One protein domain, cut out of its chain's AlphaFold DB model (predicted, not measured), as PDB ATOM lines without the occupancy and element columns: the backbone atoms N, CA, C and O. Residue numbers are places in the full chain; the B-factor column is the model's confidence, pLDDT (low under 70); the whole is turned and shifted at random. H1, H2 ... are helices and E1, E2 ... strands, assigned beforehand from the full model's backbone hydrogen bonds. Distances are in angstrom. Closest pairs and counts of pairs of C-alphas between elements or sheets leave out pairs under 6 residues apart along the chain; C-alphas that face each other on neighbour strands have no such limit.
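AT A GLANCE: This is residues 14 to 108 of the 108 residues of the protein "Peptidase S8" of Gemmatimonadetes bacterium (UniProt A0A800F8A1). Three helices, H1, H2 and H3, touch pairwise in a loose triangle, with H2 and H3 packed on the later part of the long H1. Two small, separate strand hairpins lie far from the middle: E1 and E2 before H1, E3 and E4 on the loop-rich excursion between H2 and H3. The printed part has 95 residues, with three named helices and four named strands in the order E1 E2 H1 H2 E3 E4 H3, and is of mixed class; both two-stranded sheets are antiparallel. It is loose, with a radius of gyration of the C-alphas of 16.4 A, and flat, spanning 50 by 43 by 18 A.

HOW THE PARTS SIT: E1, residues 14 to 17, and E2, residues 21 to 25, form an antiparallel hairpin, with N 15 and O 23 2.9 A apart. H1, residues 28 to 45, touches H2, residues 51 to 60, with residues 38 to 43 alone; the closest C-alphas, of Ala 39 and Val 54, are 6.3 A apart, at a steep tilt of 67 degrees, opposite ways. E3, residues 69 to 71, and E4, residues 79 to 81, form the other antiparallel hairpin, with N 70 and O 80 2.9 A apart; both strands are apart from E1, E2 and H1. Residues 63 to 64 pair antiparallel with residues 90 to 91. H3, residues 94 to 106, touches H1 at residues 38 to 42 alone, the closest C-alphas being Ile 38 and Ala 94, 5.8 A, at a shallow tilt of 26 degrees, the same way. H3 touches H2, the closest C-alphas being Leu 57 and Ala 97, 5.4 A, at a steep tilt of 60 degrees. Every O i to N i+4 pair is within hydrogen-bond range in H2 and H3, and 12 of 14 in H1.

IN THESE COORDINATES: E1 begins at C-alpha 14 (22.763, -7.069, -0.396). H1 measures 26.3 A, H2 14.1 A, H3 18.7 A and E2 12.6 A. H3 ends at C-alpha 106 (35.510, 19.217, 21.424).

THE WHOLE: The two C-alphas farthest apart, of Glu 76 and Arg 108, are 50.5 A apart. The printed part has no cut, the link E4 to H3 is long, with 12 residues, and no printed residue is under 70 in pLDDT.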
ATOM      1  N   MET A  14      24.055  -7.376   0.217       96.19
ATOM      2  CA  MET A  14      22.763  -7.069  -0.396       96.19
ATOM      3  C   MET A  14      22.771  -5.632  -0.927       96.19
ATOM      4  O   MET A  14      22.905  -4.687  -0.147       96.19
ATOM      5  N   ALA A  15      22.608  -5.468  -2.236       92.69
ATOM      6  CA  ALA A  15      22.566  -4.175  -2.912       92.69
ATOM      7  C   ALA A  15      21.364  -4.093  -3.861       92.69
ATOM      8  O   ALA A  15      20.814  -5.116  -4.260       92.69
ATOM      9  N   ALA A  16      20.943  -2.869  -4.189       94.25
ATOM     10  CA  ALA A  16      19.874  -2.649  -5.158       94.25
ATOM     11  C   ALA A  16      20.322  -3.096  -6.557       94.25
ATOM     12  O   ALA A  16      21.438  -2.784  -6.981       94.25
ATOM     13  N   ALA A  17      19.431  -3.784  -7.258       94.31
ATOM     14  CA  ALA A  17      19.602  -4.272  -8.617       94.31
ATOM     15  C   ALA A  17      18.556  -3.620  -9.545       94.31
ATOM     16  O   ALA A  17      17.629  -2.955  -9.067       94.31
ATOM     17  N   PRO A  18      18.694  -3.747 -10.878       95.56
ATOM     18  CA  PRO A  18      17.628  -3.383 -11.809       95.56
ATOM     19  C   PRO A  18      16.283  -4.040 -11.460       95.56
ATOM     20  O   PRO A  18      16.224  -4.994 -10.692       95.56
ATOM     21  N   ASP A  19      15.205  -3.516 -12.044       96.62
ATOM     22  CA  ASP A  19      13.854  -4.086 -11.930       96.62
ATOM     23  C   ASP A  19      13.243  -4.091 -10.507       96.62
ATOM     24  O   ASP A  19      12.364  -4.893 -10.212       96.62
ATOM     25  N   ASP A  20      13.635  -3.126  -9.657       95.88
ATOM     26  CA  ASP A  20      13.157  -2.961  -8.262       95.88
ATOM     27  C   ASP A  20      13.528  -4.143  -7.346       95.88
ATOM     28  O   ASP A  20      12.825  -4.481  -6.392       95.88
ATOM     29  N   GLU A  21      14.663  -4.782  -7.639       97.19
ATOM     30  CA  GLU A  21      15.155  -5.943  -6.905       97.19
ATOM     31  C   GLU A  21      16.360  -5.624  -6.006       97.19
ATOM     32  O   GLU A  21      16.972  -4.553  -6.049       97.19
ATOM     33  N   TYR A  22      16.715  -6.606  -5.176       95.94
ATOM     34  CA  TYR A  22      17.936  -6.613  -4.382       95.94
ATOM     35  C   TYR A  22      18.647  -7.948  -4.551       95.94
ATOM     36  O   TYR A  22      18.031  -9.003  -4.400       95.94
ATOM     37  N   GLU A  23      19.956  -7.906  -4.767       95.75
ATOM     38  CA  GLU A  23      20.777  -9.103  -4.929       95.75
ATOM     39  C   GLU A  23      21.990  -9.090  -3.998       95.75
ATOM     40  O   GLU A  23      22.520  -8.032  -3.645       95.75
ATOM     41  N   ALA A  24      22.421 -10.282  -3.580       96.31
ATOM     42  CA  ALA A  24      23.681 -10.456  -2.870       96.31
ATOM     43  C   ALA A  24      24.826 -10.496  -3.886       96.31
ATOM     44  O   ALA A  24      24.813 -11.326  -4.793       96.31
ATOM     45  N   SER A  25      25.821  -9.630  -3.707       93.94
ATOM     46  CA  SER A  25      26.981  -9.546  -4.592       93.94
ATOM     47  C   SER A  25      28.298  -9.504  -3.818       93.94
ATOM     48  O   SER A  25      28.346  -9.133  -2.638       93.94
ATOM     49  N   ASP A  26      29.369  -9.869  -4.520       94.44
ATOM     50  CA  ASP A  26      30.728  -9.971  -4.004       94.44
ATOM     51  C   ASP A  26      31.659  -9.049  -4.794       94.44
ATOM     52  O   ASP A  26      31.568  -8.924  -6.016       94.44
ATOM     53  N   GLY A  27      32.622  -8.441  -4.109       92.50
ATOM     54  CA  GLY A  27      33.727  -7.741  -4.742       92.50
ATOM     55  C   GLY A  27      34.187  -6.497  -3.999       92.50
ATOM     56  O   GLY A  27      33.475  -5.883  -3.205       92.50
ATOM     57  N   THR A  28      35.398  -6.061  -4.332       93.19
ATOM     58  CA  THR A  28      35.962  -4.801  -3.829       93.19
ATOM     59  C   THR A  28      35.157  -3.583  -4.287       93.19
ATOM     60  O   THR A  28      35.126  -2.579  -3.574       93.19
ATOM     61  N   SER A  29      34.438  -3.686  -5.412       93.69
ATOM     62  CA  SER A  29      33.446  -2.700  -5.861       93.69
ATOM     63  C   SER A  29      32.322  -2.468  -4.848       93.69
ATOM     64  O   SER A  29      31.717  -1.404  -4.882       93.69
ATOM     65  N   LEU A  30      32.055  -3.425  -3.949       95.50
ATOM     66  CA  LEU A  30      31.066  -3.316  -2.871       95.50
ATOM     67  C   LEU A  30      31.723  -2.845  -1.562       95.50
ATOM     68  O   LEU A  30      31.120  -2.085  -0.810       95.50
ATOM     69  N   SER A  31      32.990  -3.195  -1.323       97.19
ATOM     70  CA  SER A  31      33.774  -2.647  -0.205       97.19
ATOM     71  C   SER A  31      34.023  -1.139  -0.335       97.19
ATOM     72  O   SER A  31      33.909  -0.401   0.644       97.19
ATOM     73  N   ALA A  32      34.355  -0.655  -1.534       97.25
ATOM     74  CA  ALA A  32      34.651   0.756  -1.790       97.25
ATOM     75  C   ALA A  32      33.508   1.725  -1.400       97.25
ATOM     76  O   ALA A  32      33.781   2.713  -0.704       97.25
ATOM     77  N   PRO A  33      32.232   1.485  -1.766       97.19
ATOM     78  CA  PRO A  33      31.126   2.343  -1.353       97.19
ATOM     79  C   PRO A  33      30.838   2.274   0.152       97.19
ATOM     80  O   PRO A  33      30.385   3.275   0.701       97.19
ATOM     81  N   VAL A  34      31.168   1.180   0.856       98.19
ATOM     82  CA  VAL A  34      31.088   1.144   2.332       98.19
ATOM     83  C   VAL A  34      32.037   2.175   2.945       98.19
ATOM     84  O   VAL A  34      31.618   2.989   3.768       98.19
ATOM     85  N   VAL A  35      33.302   2.203   2.509       98.56
ATOM     86  CA  VAL A  35      34.283   3.205   2.978       98.56
ATOM     87  C   VAL A  35      33.858   4.620   2.584       98.56
ATOM     88  O   VAL A  35      33.925   5.541   3.399       98.56
ATOM     89  N   THR A  36      33.362   4.786   1.355       98.38
ATOM     90  CA  THR A  36      32.861   6.074   0.847       98.38
ATOM     91  C   THR A  36      31.690   6.590   1.683       98.38
ATOM     92  O   THR A  36      31.650   7.773   2.014       98.38
ATOM     93  N   GLY A  37      30.771   5.714   2.093       98.31
ATOM     94  CA  GLY A  37      29.661   6.065   2.977       98.31
ATOM     95  C   GLY A  37      30.128   6.553   4.350       98.31
ATOM     96  O   GLY A  37      29.579   7.523   4.869       98.31
ATOM     97  N   ILE A  38      31.180   5.951   4.915       98.69
ATOM     98  CA  ILE A  38      31.784   6.411   6.179       98.69
ATOM     99  C   ILE A  38      32.405   7.802   6.009       98.69
ATOM    100  O   ILE A  38      32.175   8.677   6.842       98.69
ATOM    101  N   ALA A  39      33.147   8.035   4.923       98.75
ATOM    102  CA  ALA A  39      33.702   9.354   4.615       98.75
ATOM    103  C   ALA A  39      32.597  10.412   4.443       98.75
ATOM    104  O   ALA A  39      32.690  11.501   5.007       98.75
ATOM    105  N   GLY A  40      31.521  10.070   3.728       98.44
ATOM    106  CA  GLY A  40      30.348  10.930   3.569       98.44
ATOM    107  C   GLY A  40      29.658  11.239   4.898       98.44
ATOM    108  O   GLY A  40      29.300  12.387   5.144       98.44
ATOM    109  N   LEU A  41      29.532  10.251   5.790       98.06
ATOM    110  CA  LEU A  41      28.979  10.448   7.131       98.06
ATOM    111  C   LEU A  41      29.838  11.410   7.963       98.06
ATOM    112  O   LEU A  41      29.294  12.289   8.625       98.06
ATOM    113  N   LEU A  42      31.166  11.274   7.913       98.56
ATOM    114  CA  LEU A  42      32.078  12.193   8.597       98.56
ATOM    115  C   LEU A  42      31.916  13.622   8.070       98.56
ATOM    116  O   LEU A  42      31.713  14.536   8.858       98.56
ATOM    117  N   LEU A  43      31.925  13.813   6.751       98.31
ATOM    118  CA  LEU A  43      31.778  15.139   6.145       98.31
ATOM    119  C   LEU A  43      30.388  15.754   6.372       98.31
ATOM    120  O   LEU A  43      30.269  16.970   6.476       98.31
ATOM    121  N   ALA A  44      29.340  14.936   6.498       97.94
ATOM    122  CA  ALA A  44      27.993  15.419   6.794       97.94
ATOM    123  C   ALA A  44      27.874  16.028   8.203       97.94
ATOM    124  O   ALA A  44      27.127  16.987   8.390       97.94
ATOM    125  N   TYR A  45      28.594  15.484   9.189       96.75
ATOM    126  CA  TYR A  45      28.572  15.971  10.577       96.75
ATOM    127  C   TYR A  45      29.713  16.943  10.901       96.75
ATOM    128  O   TYR A  45      29.568  17.779  11.790       96.75
ATOM    129  N   PHE A  46      30.834  16.843  10.189       97.12
ATOM    130  CA  PHE A  46      32.047  17.631  10.401       97.12
ATOM    131  C   PHE A  46      32.515  18.221   9.059       97.12
ATOM    132  O   PHE A  46      33.516  17.769   8.497       97.12
ATOM    133  N   PRO A  47      31.792  19.218   8.515       96.69
ATOM    134  CA  PRO A  47      32.034  19.731   7.164       96.69
ATOM    135  C   PRO A  47      33.390  20.431   6.994       96.69
ATOM    136  O   PRO A  47      33.859  20.568   5.869       96.69
ATOM    137  N   ASP A  48      34.035  20.835   8.092       96.06
ATOM    138  CA  ASP A  48      35.349  21.493   8.084       96.06
ATOM    139  C   ASP A  48      36.530  20.506   8.038       96.06
ATOM    140  O   ASP A  48      37.689  20.924   8.070       96.06
ATOM    141  N   LEU A  49      36.275  19.191   8.021       97.50
ATOM    142  CA  LEU A  49      37.337  18.202   7.843       97.50
ATOM    143  C   LEU A  49      37.861  18.236   6.407       97.50
ATOM    144  O   LEU A  49      37.101  18.127   5.446       97.50
ATOM    145  N   ASP A  50      39.181  18.299   6.261       97.44
ATOM    146  CA  ASP A  50      39.834  18.073   4.979       97.44
ATOM    147  C   ASP A  50      39.964  16.572   4.661       97.44
ATOM    148  O   ASP A  50      39.745  15.687   5.497       97.44
ATOM    149  N   ALA A  51      40.324  16.271   3.412       97.69
ATOM    150  CA  ALA A  51      40.448  14.897   2.933       97.69
ATOM    151  C   ALA A  51      41.486  14.083   3.730       97.69
ATOM    152  O   ALA A  51      41.285  12.889   3.967       97.69
ATOM    153  N   GLU A  52      42.577  14.719   4.168       97.94
ATOM    154  CA  GLU A  52      43.606  14.065   4.979       97.94
ATOM    155  C   GLU A  52      43.076  13.686   6.362       97.94
ATOM    156  O   GLU A  52      43.285  12.554   6.805       97.94
ATOM    157  N   SER A  53      42.326  14.576   7.014       98.12
ATOM    158  CA  SER A  53      41.687  14.305   8.302       98.12
ATOM    159  C   SER A  53      40.661  13.185   8.197       98.12
ATOM    160  O   SER A  53      40.651  12.296   9.048       98.12
ATOM    161  N   VAL A  54      39.834  13.175   7.145       98.56
ATOM    162  CA  VAL A  54      38.866  12.090   6.907       98.56
ATOM    163  C   VAL A  54      39.586  10.757   6.710       98.56
ATOM    164  O   VAL A  54      39.236   9.770   7.360       98.56
ATOM    165  N   ARG A  55      40.629  10.722   5.868       98.38
ATOM    166  CA  ARG A  55      41.435   9.512   5.658       98.38
ATOM    167  C   ARG A  55      42.054   9.036   6.971       98.38
ATOM    168  O   ARG A  55      41.922   7.862   7.303       98.38
ATOM    169  N   ARG A  56      42.691   9.932   7.729       98.25
ATOM    170  CA  ARG A  56      43.295   9.623   9.032       98.25
ATOM    171  C   ARG A  56      42.271   9.021   9.990       98.25
ATOM    172  O   ARG A  56      42.520   7.958  10.539       98.25
ATOM    173  N   LEU A  57      41.110   9.658  10.151       98.56
ATOM    174  CA  LEU A  57      40.051   9.173  11.040       98.56
ATOM    175  C   LEU A  57      39.610   7.754  10.677       98.56
ATOM    176  O   LEU A  57      39.441   6.930  11.570       98.56
ATOM    177  N   ILE A  58      39.457   7.446   9.388       98.75
ATOM    178  CA  ILE A  58      39.060   6.106   8.935       98.75
ATOM    179  C   ILE A  58      40.154   5.069   9.221       98.75
ATOM    180  O   ILE A  58      39.840   3.972   9.680       98.75
ATOM    181  N   LEU A  59      41.421   5.395   8.955       98.50
ATOM    182  CA  LEU A  59      42.529   4.446   9.099       98.50
ATOM    183  C   LEU A  59      42.932   4.225  10.562       98.50
ATOM    184  O   LEU A  59      43.088   3.081  10.981       98.50
ATOM    185  N   ASP A  60      43.046   5.295  11.348       98.38
ATOM    186  CA  ASP A  60      43.496   5.241  12.746       98.38
ATOM    187  C   ASP A  60      42.476   4.562  13.667       98.38
ATOM    188  O   ASP A  60      42.827   4.081  14.743       98.38
ATOM    189  N   THR A  61      41.202   4.536  13.266       98.56
ATOM    190  CA  THR A  61      40.118   3.942  14.061       98.56
ATOM    191  C   THR A  61      39.693   2.560  13.575       98.56
ATOM    192  O   THR A  61      38.713   2.014  14.085       98.56
ATOM    193  N   ALA A  62      40.423   1.975  12.619       98.56
ATOM    194  CA  ALA A  62      40.168   0.624  12.140       98.56
ATOM    195  C   ALA A  62      40.130  -0.381  13.305       98.56
ATOM    196  O   ALA A  62      40.938  -0.332  14.233       98.56
ATOM    197  N   THR A  63      39.196  -1.327  13.242       98.56
ATOM    198  CA  THR A  63      39.170  -2.458  14.169       98.56
ATOM    199  C   THR A  63      40.368  -3.349  13.868       98.56
ATOM    200  O   THR A  63      40.466  -3.909  12.774       98.56
ATOM    201  N   ASP A  64      41.271  -3.464  14.839       97.75
ATOM    202  CA  ASP A  64      42.499  -4.240  14.720       97.75
ATOM    203  C   ASP A  64      42.204  -5.730  14.515       97.75
ATOM    204  O   ASP A  64      41.520  -6.363  15.321       97.75
ATOM    205  N   ALA A  65      42.755  -6.286  13.441       97.25
ATOM    206  CA  ALA A  65      42.706  -7.707  13.136       97.25
ATOM    207  C   ALA A  65      44.106  -8.283  12.878       97.25
ATOM    208  O   ALA A  65      44.224  -9.432  12.461       97.25
ATOM    209  N   ARG A  66      45.187  -7.531  13.145       96.69
ATOM    210  CA  ARG A  66      46.554  -7.858  12.694       96.69
ATOM    211  C   ARG A  66      47.019  -9.261  13.074       96.69
ATOM    212  O   ARG A  66      47.710  -9.901  12.288       96.69
ATOM    213  N   GLY A  67      46.642  -9.722  14.268       96.69
ATOM    214  CA  GLY A  67      47.018 -11.032  14.808       96.69
ATOM    215  C   GLY A  67      46.195 -12.216  14.289       96.69
ATOM    216  O   GLY A  67      46.463 -13.350  14.678       96.69
ATOM    217  N   GLN A  68      45.181 -11.985  13.454       96.75
ATOM    218  CA  GLN A  68      44.310 -13.043  12.956       96.75
ATOM    219  C   GLN A  68      44.944 -13.756  11.757       96.75
ATOM    220  O   GLN A  68      45.321 -13.118  10.777       96.75
ATOM    221  N   MET A  69      45.013 -15.087  11.811       96.06
ATOM    222  CA  MET A  69      45.373 -15.904  10.651       96.06
ATOM    223  C   MET A  69      44.181 -16.013   9.701       96.06
ATOM    224  O   MET A  69      43.083 -16.386  10.119       96.06
ATOM    225  N   VAL A  70      44.404 -15.719   8.423       93.88
ATOM    226  CA  VAL A  70      43.396 -15.816   7.360       93.88
ATOM    227  C   VAL A  70      43.958 -16.516   6.129       93.88
ATOM    228  O   VAL A  70      45.173 -16.657   5.977       93.88
ATOM    229  N   VAL A  71      43.069 -16.960   5.242       92.56
ATOM    230  CA  VAL A  71      43.460 -17.466   3.922       92.56
ATOM    231  C   VAL A  71      43.974 -16.296   3.090       92.56
ATOM    232  O   VAL A  71      43.337 -15.243   3.026       92.56
ATOM    233  N   ARG A  72      45.134 -16.472   2.459       90.81
ATOM    234  CA  ARG A  72      45.695 -15.474   1.554       90.81
ATOM    235  C   ARG A  72      44.750 -15.281   0.356       90.81
ATOM    236  O   ARG A  72      44.436 -16.257  -0.324       90.81
ATOM    237  N   PRO A  73      44.334 -14.040   0.050       87.75
ATOM    238  CA  PRO A  73      43.535 -13.771  -1.140       87.75
ATOM    239  C   PRO A  73      44.248 -14.243  -2.417       87.75
ATOM    240  O   PRO A  73      45.403 -13.885  -2.646       87.75
ATOM    241  N   GLY A  74      43.555 -15.029  -3.246       85.88
ATOM    242  CA  GLY A  74      44.075 -15.527  -4.527       85.88
ATOM    243  C   GLY A  74      45.014 -16.739  -4.447       85.88
ATOM    244  O   GLY A  74      45.598 -17.092  -5.466       85.88
ATOM    245  N   ASP A  75      45.167 -17.368  -3.278       84.00
ATOM    246  CA  ASP A  75      46.003 -18.560  -3.074       84.00
ATOM    247  C   ASP A  75      45.153 -19.744  -2.574       84.00
ATOM    248  O   ASP A  75      44.274 -19.581  -1.724       84.00
ATOM    249  N   GLU A  76      45.421 -20.950  -3.071       71.88
ATOM    250  CA  GLU A  76      44.687 -22.173  -2.719       71.88
ATOM    251  C   GLU A  76      45.306 -22.853  -1.483       71.88
ATOM    252  O   GLU A  76      45.806 -23.975  -1.540       71.88
ATOM    253  N   GLY A  77      45.270 -22.167  -0.334       71.75
ATOM    254  CA  GLY A  77      45.548 -22.788   0.973       71.75
ATOM    255  C   GLY A  77      46.690 -22.183   1.792       71.75
ATOM    256  O   GLY A  77      46.964 -22.659   2.894       71.75
ATOM    257  N   GLY A  78      47.332 -21.117   1.311       86.75
ATOM    258  CA  GLY A  78      48.276 -20.340   2.115       86.75
ATOM    259  C   GLY A  78      47.573 -19.573   3.241       86.75
ATOM    260  O   GLY A  78      46.620 -18.836   2.992       86.75
ATOM    261  N   SER A  79      48.053 -19.705   4.482       92.00
ATOM    262  CA  SER A  79      47.619 -18.863   5.605       92.00
ATOM    263  C   SER A  79      48.573 -17.687   5.808       92.00
ATOM    264  O   SER A  79      49.788 -17.864   5.717       92.00
ATOM    265  N   VAL A  80      48.047 -16.517   6.143       94.75
ATOM    266  CA  VAL A  80      48.817 -15.289   6.371       94.75
ATOM    267  C   VAL A  80      48.207 -14.503   7.530       94.75
ATOM    268  O   VAL A  80      47.005 -14.621   7.784       94.75
ATOM    269  N   LEU A  81      49.010 -13.717   8.248       96.19
ATOM    270  CA  LEU A  81      48.463 -12.777   9.222       96.19
ATOM    271  C   LEU A  81      47.707 -11.670   8.486       96.19
ATOM    272  O   LEU A  81      48.206 -11.089   7.523       96.19
ATOM    273  N   PHE A  82      46.521 -11.317   8.969       95.69
ATOM    274  CA  PHE A  82      45.721 -10.241   8.388       95.69
ATOM    275  C   PHE A  82      46.482  -8.904   8.370       95.69
ATOM    276  O   PHE A  82      46.321  -8.096   7.455       95.69
ATOM    277  N   GLY A  83      47.374  -8.694   9.344       95.81
ATOM    278  CA  GLY A  83      48.243  -7.521   9.418       95.81
ATOM    279  C   GLY A  83      49.233  -7.379   8.261       95.81
ATOM    280  O   GLY A  83      49.724  -6.283   8.022       95.81
ATOM    281  N   GLU A  84      49.506  -8.450   7.517       94.19
ATOM    282  CA  GLU A  84      50.372  -8.409   6.334       94.19
ATOM    283  C   GLU A  84      49.607  -8.005   5.060       94.19
ATOM    284  O   GLU A  84      50.222  -7.746   4.025       94.19
ATOM    285  N   LEU A  85      48.270  -7.940   5.115       94.25
ATOM    286  CA  LEU A  85      47.415  -7.740   3.942       94.25
ATOM    287  C   LEU A  85      47.052  -6.274   3.660       94.25
ATOM    288  O   LEU A  85      46.619  -5.964   2.553       94.25
ATOM    289  N   SER A  86      47.209  -5.362   4.623       96.00
ATOM    290  CA  SER A  86      46.902  -3.931   4.455       96.00
ATOM    291  C   SER A  86      47.766  -3.049   5.355       96.00
ATOM    292  O   SER A  86      48.401  -3.545   6.279       96.00
ATOM    293  N   VAL A  87      47.783  -1.739   5.098       96.38
ATOM    294  CA  VAL A  87      48.504  -0.748   5.920       96.38
ATOM    295  C   VAL A  87      48.007  -0.757   7.366       96.38
ATOM    296  O   VAL A  87      48.810  -0.738   8.294       96.38
ATOM    297  N   THR A  88      46.688  -0.786   7.561       97.00
ATOM    298  CA  THR A  88      46.075  -0.789   8.900       97.00
ATOM    299  C   THR A  88      46.107  -2.162   9.559       97.00
ATOM    300  O   THR A  88      46.120  -2.262  10.786       97.00
ATOM    301  N   GLY A  89      46.084  -3.235   8.761       96.56
ATOM    302  CA  GLY A  89      45.849  -4.583   9.267       96.56
ATOM    303  C   GLY A  89      44.491  -4.720   9.960       96.56
ATOM    304  O   GLY A  89      44.348  -5.530  10.875       96.56
ATOM    305  N   GLY A  90      43.515  -3.902   9.559       97.12
ATOM    306  CA  GLY A  90      42.220  -3.806  10.214       97.12
ATOM    307  C   GLY A  90      41.059  -3.619   9.246       97.12
ATOM    308  O   GLY A  90      41.226  -3.478   8.030       97.12
ATOM    309  N   VAL A  91      39.863  -3.634   9.823       98.38
ATOM    310  CA  VAL A  91      38.588  -3.447   9.121       98.38
ATOM    311  C   VAL A  91      37.977  -2.114   9.540       98.38
ATOM    312  O   VAL A  91      38.069  -1.725  10.704       98.38
ATOM    313  N   VAL A  92      37.342  -1.407   8.605       98.56
ATOM    314  CA  VAL A  92      36.676  -0.118   8.857       98.56
ATOM    315  C   VAL A  92      35.750  -0.155  10.076       98.56
ATOM    316  O   VAL A  92      35.028  -1.126  10.305       98.56
ATOM    317  N   ASN A  93      35.735   0.939  10.842       98.69
ATOM    318  CA  ASN A  93      34.882   1.092  12.017       98.69
ATOM    319  C   ASN A  93      34.225   2.479  12.034       98.69
ATOM    320  O   ASN A  93      34.767   3.448  12.562       98.69
ATOM    321  N   ALA A  94      33.023   2.565  11.461       98.38
ATOM    322  CA  ALA A  94      32.288   3.823  11.343       98.38
ATOM    323  C   ALA A  94      32.025   4.488  12.706       98.38
ATOM    324  O   ALA A  94      32.182   5.698  12.859       98.38
ATOM    325  N   ALA A  95      31.652   3.697  13.716       98.50
ATOM    326  CA  ALA A  95      31.335   4.215  15.042       98.50
ATOM    327  C   ALA A  95      32.574   4.790  15.743       98.50
ATOM    328  O   ALA A  95      32.484   5.844  16.369       98.50
ATOM    329  N   ALA A  96      33.723   4.115  15.644       98.56
ATOM    330  CA  ALA A  96      34.975   4.612  16.205       98.56
ATOM    331  C   ALA A  96      35.450   5.882  15.481       98.56
ATOM    332  O   ALA A  96      35.820   6.842  16.155       98.56
ATOM    333  N   ALA A  97      35.339   5.934  14.149       98.56
ATOM    334  CA  ALA A  97      35.681   7.119  13.362       98.56
ATOM    335  C   ALA A  97      34.853   8.349  13.774       98.56
ATOM    336  O   ALA A  97      35.412   9.412  14.039       98.56
ATOM    337  N   VAL A  98      33.527   8.202  13.899       98.19
ATOM    338  CA  VAL A  98      32.644   9.303  14.323       98.19
ATOM    339  C   VAL A  98      32.913   9.713  15.771       98.19
ATOM    340  O   VAL A  98      32.960  10.906  16.061       98.19
ATOM    341  N   ARG A  99      33.127   8.760  16.691       98.19
ATOM    342  CA  ARG A  99      33.478   9.085  18.087       98.19
ATOM    343  C   ARG A  99      34.776   9.877  18.165       98.19
ATOM    344  O   ARG A  99      34.803  10.898  18.844       98.19
ATOM    345  N   ARG A 100      35.802   9.460  17.421       98.19
ATOM    346  CA  ARG A 100      37.073  10.179  17.384       98.19
ATOM    347  C   ARG A 100      36.918  11.583  16.800       98.19
ATOM    348  O   ARG A 100      37.476  12.527  17.338       98.19
ATOM    349  N   ALA A 101      36.114  11.744  15.750       97.81
ATOM    350  CA  ALA A 101      35.822  13.062  15.189       97.81
ATOM    351  C   ALA A 101      35.092  13.984  16.190       97.81
ATOM    352  O   ALA A 101      35.404  15.169  16.270       97.81
ATOM    353  N   LEU A 102      34.160  13.446  16.990       97.25
ATOM    354  CA  LEU A 102      33.492  14.196  18.065       97.25
ATOM    355  C   LEU A 102      34.469  14.648  19.157       97.25
ATOM    356  O   LEU A 102      34.309  15.743  19.690       97.25
ATOM    357  N   GLU A 103      35.434  13.805  19.520       96.56
ATOM    358  CA  GLU A 103      36.486  14.131  20.491       96.56
ATOM    359  C   GLU A 103      37.393  15.240  19.947       96.56
ATOM    360  O   GLU A 103      37.477  16.303  20.561       96.56
ATOM    361  N   ASP A 104      37.942  15.054  18.742       94.94
ATOM    362  CA  ASP A 104      38.800  16.035  18.066       94.94
ATOM    363  C   ASP A 104      38.089  17.399  17.890       94.94
ATOM    364  O   ASP A 104      38.740  18.441  17.884       94.94
ATOM    365  N   ALA A 105      36.757  17.419  17.733       92.06
ATOM    366  CA  ALA A 105      35.968  18.648  17.609       92.06
ATOM    367  C   ALA A 105      35.710  19.364  18.947       92.06
ATOM    368  O   ALA A 105      35.512  20.574  18.950       92.06
ATOM    369  N   ARG A 106      35.692  18.640  20.075       90.75
ATOM    370  CA  ARG A 106      35.510  19.217  21.424       90.75
ATOM    371  C   ARG A 106      36.785  19.831  21.989       90.75
ATOM    372  O   ARG A 106      36.708  20.627  22.919       90.75
ATOM    373  N   GLU A 107      37.933  19.413  21.472       87.25
ATOM    374  CA  GLU A 107      39.258  19.893  21.876       87.25
ATOM    375  C   GLU A 107      39.700  21.161  21.119       87.25
ATOM    376  O   GLU A 107      40.766  21.703  21.411       87.25
ATOM    377  N   ARG A 108      38.890  21.634  20.162       72.88
ATOM    378  CA  ARG A 108      39.073  22.895  19.424       72.88
ATOM    379  C   ARG A 108      38.343  24.043  20.108       72.88
ATOM    380  O   ARG A 108      38.901  25.162  20.082       72.88
TER     381      ARG A 108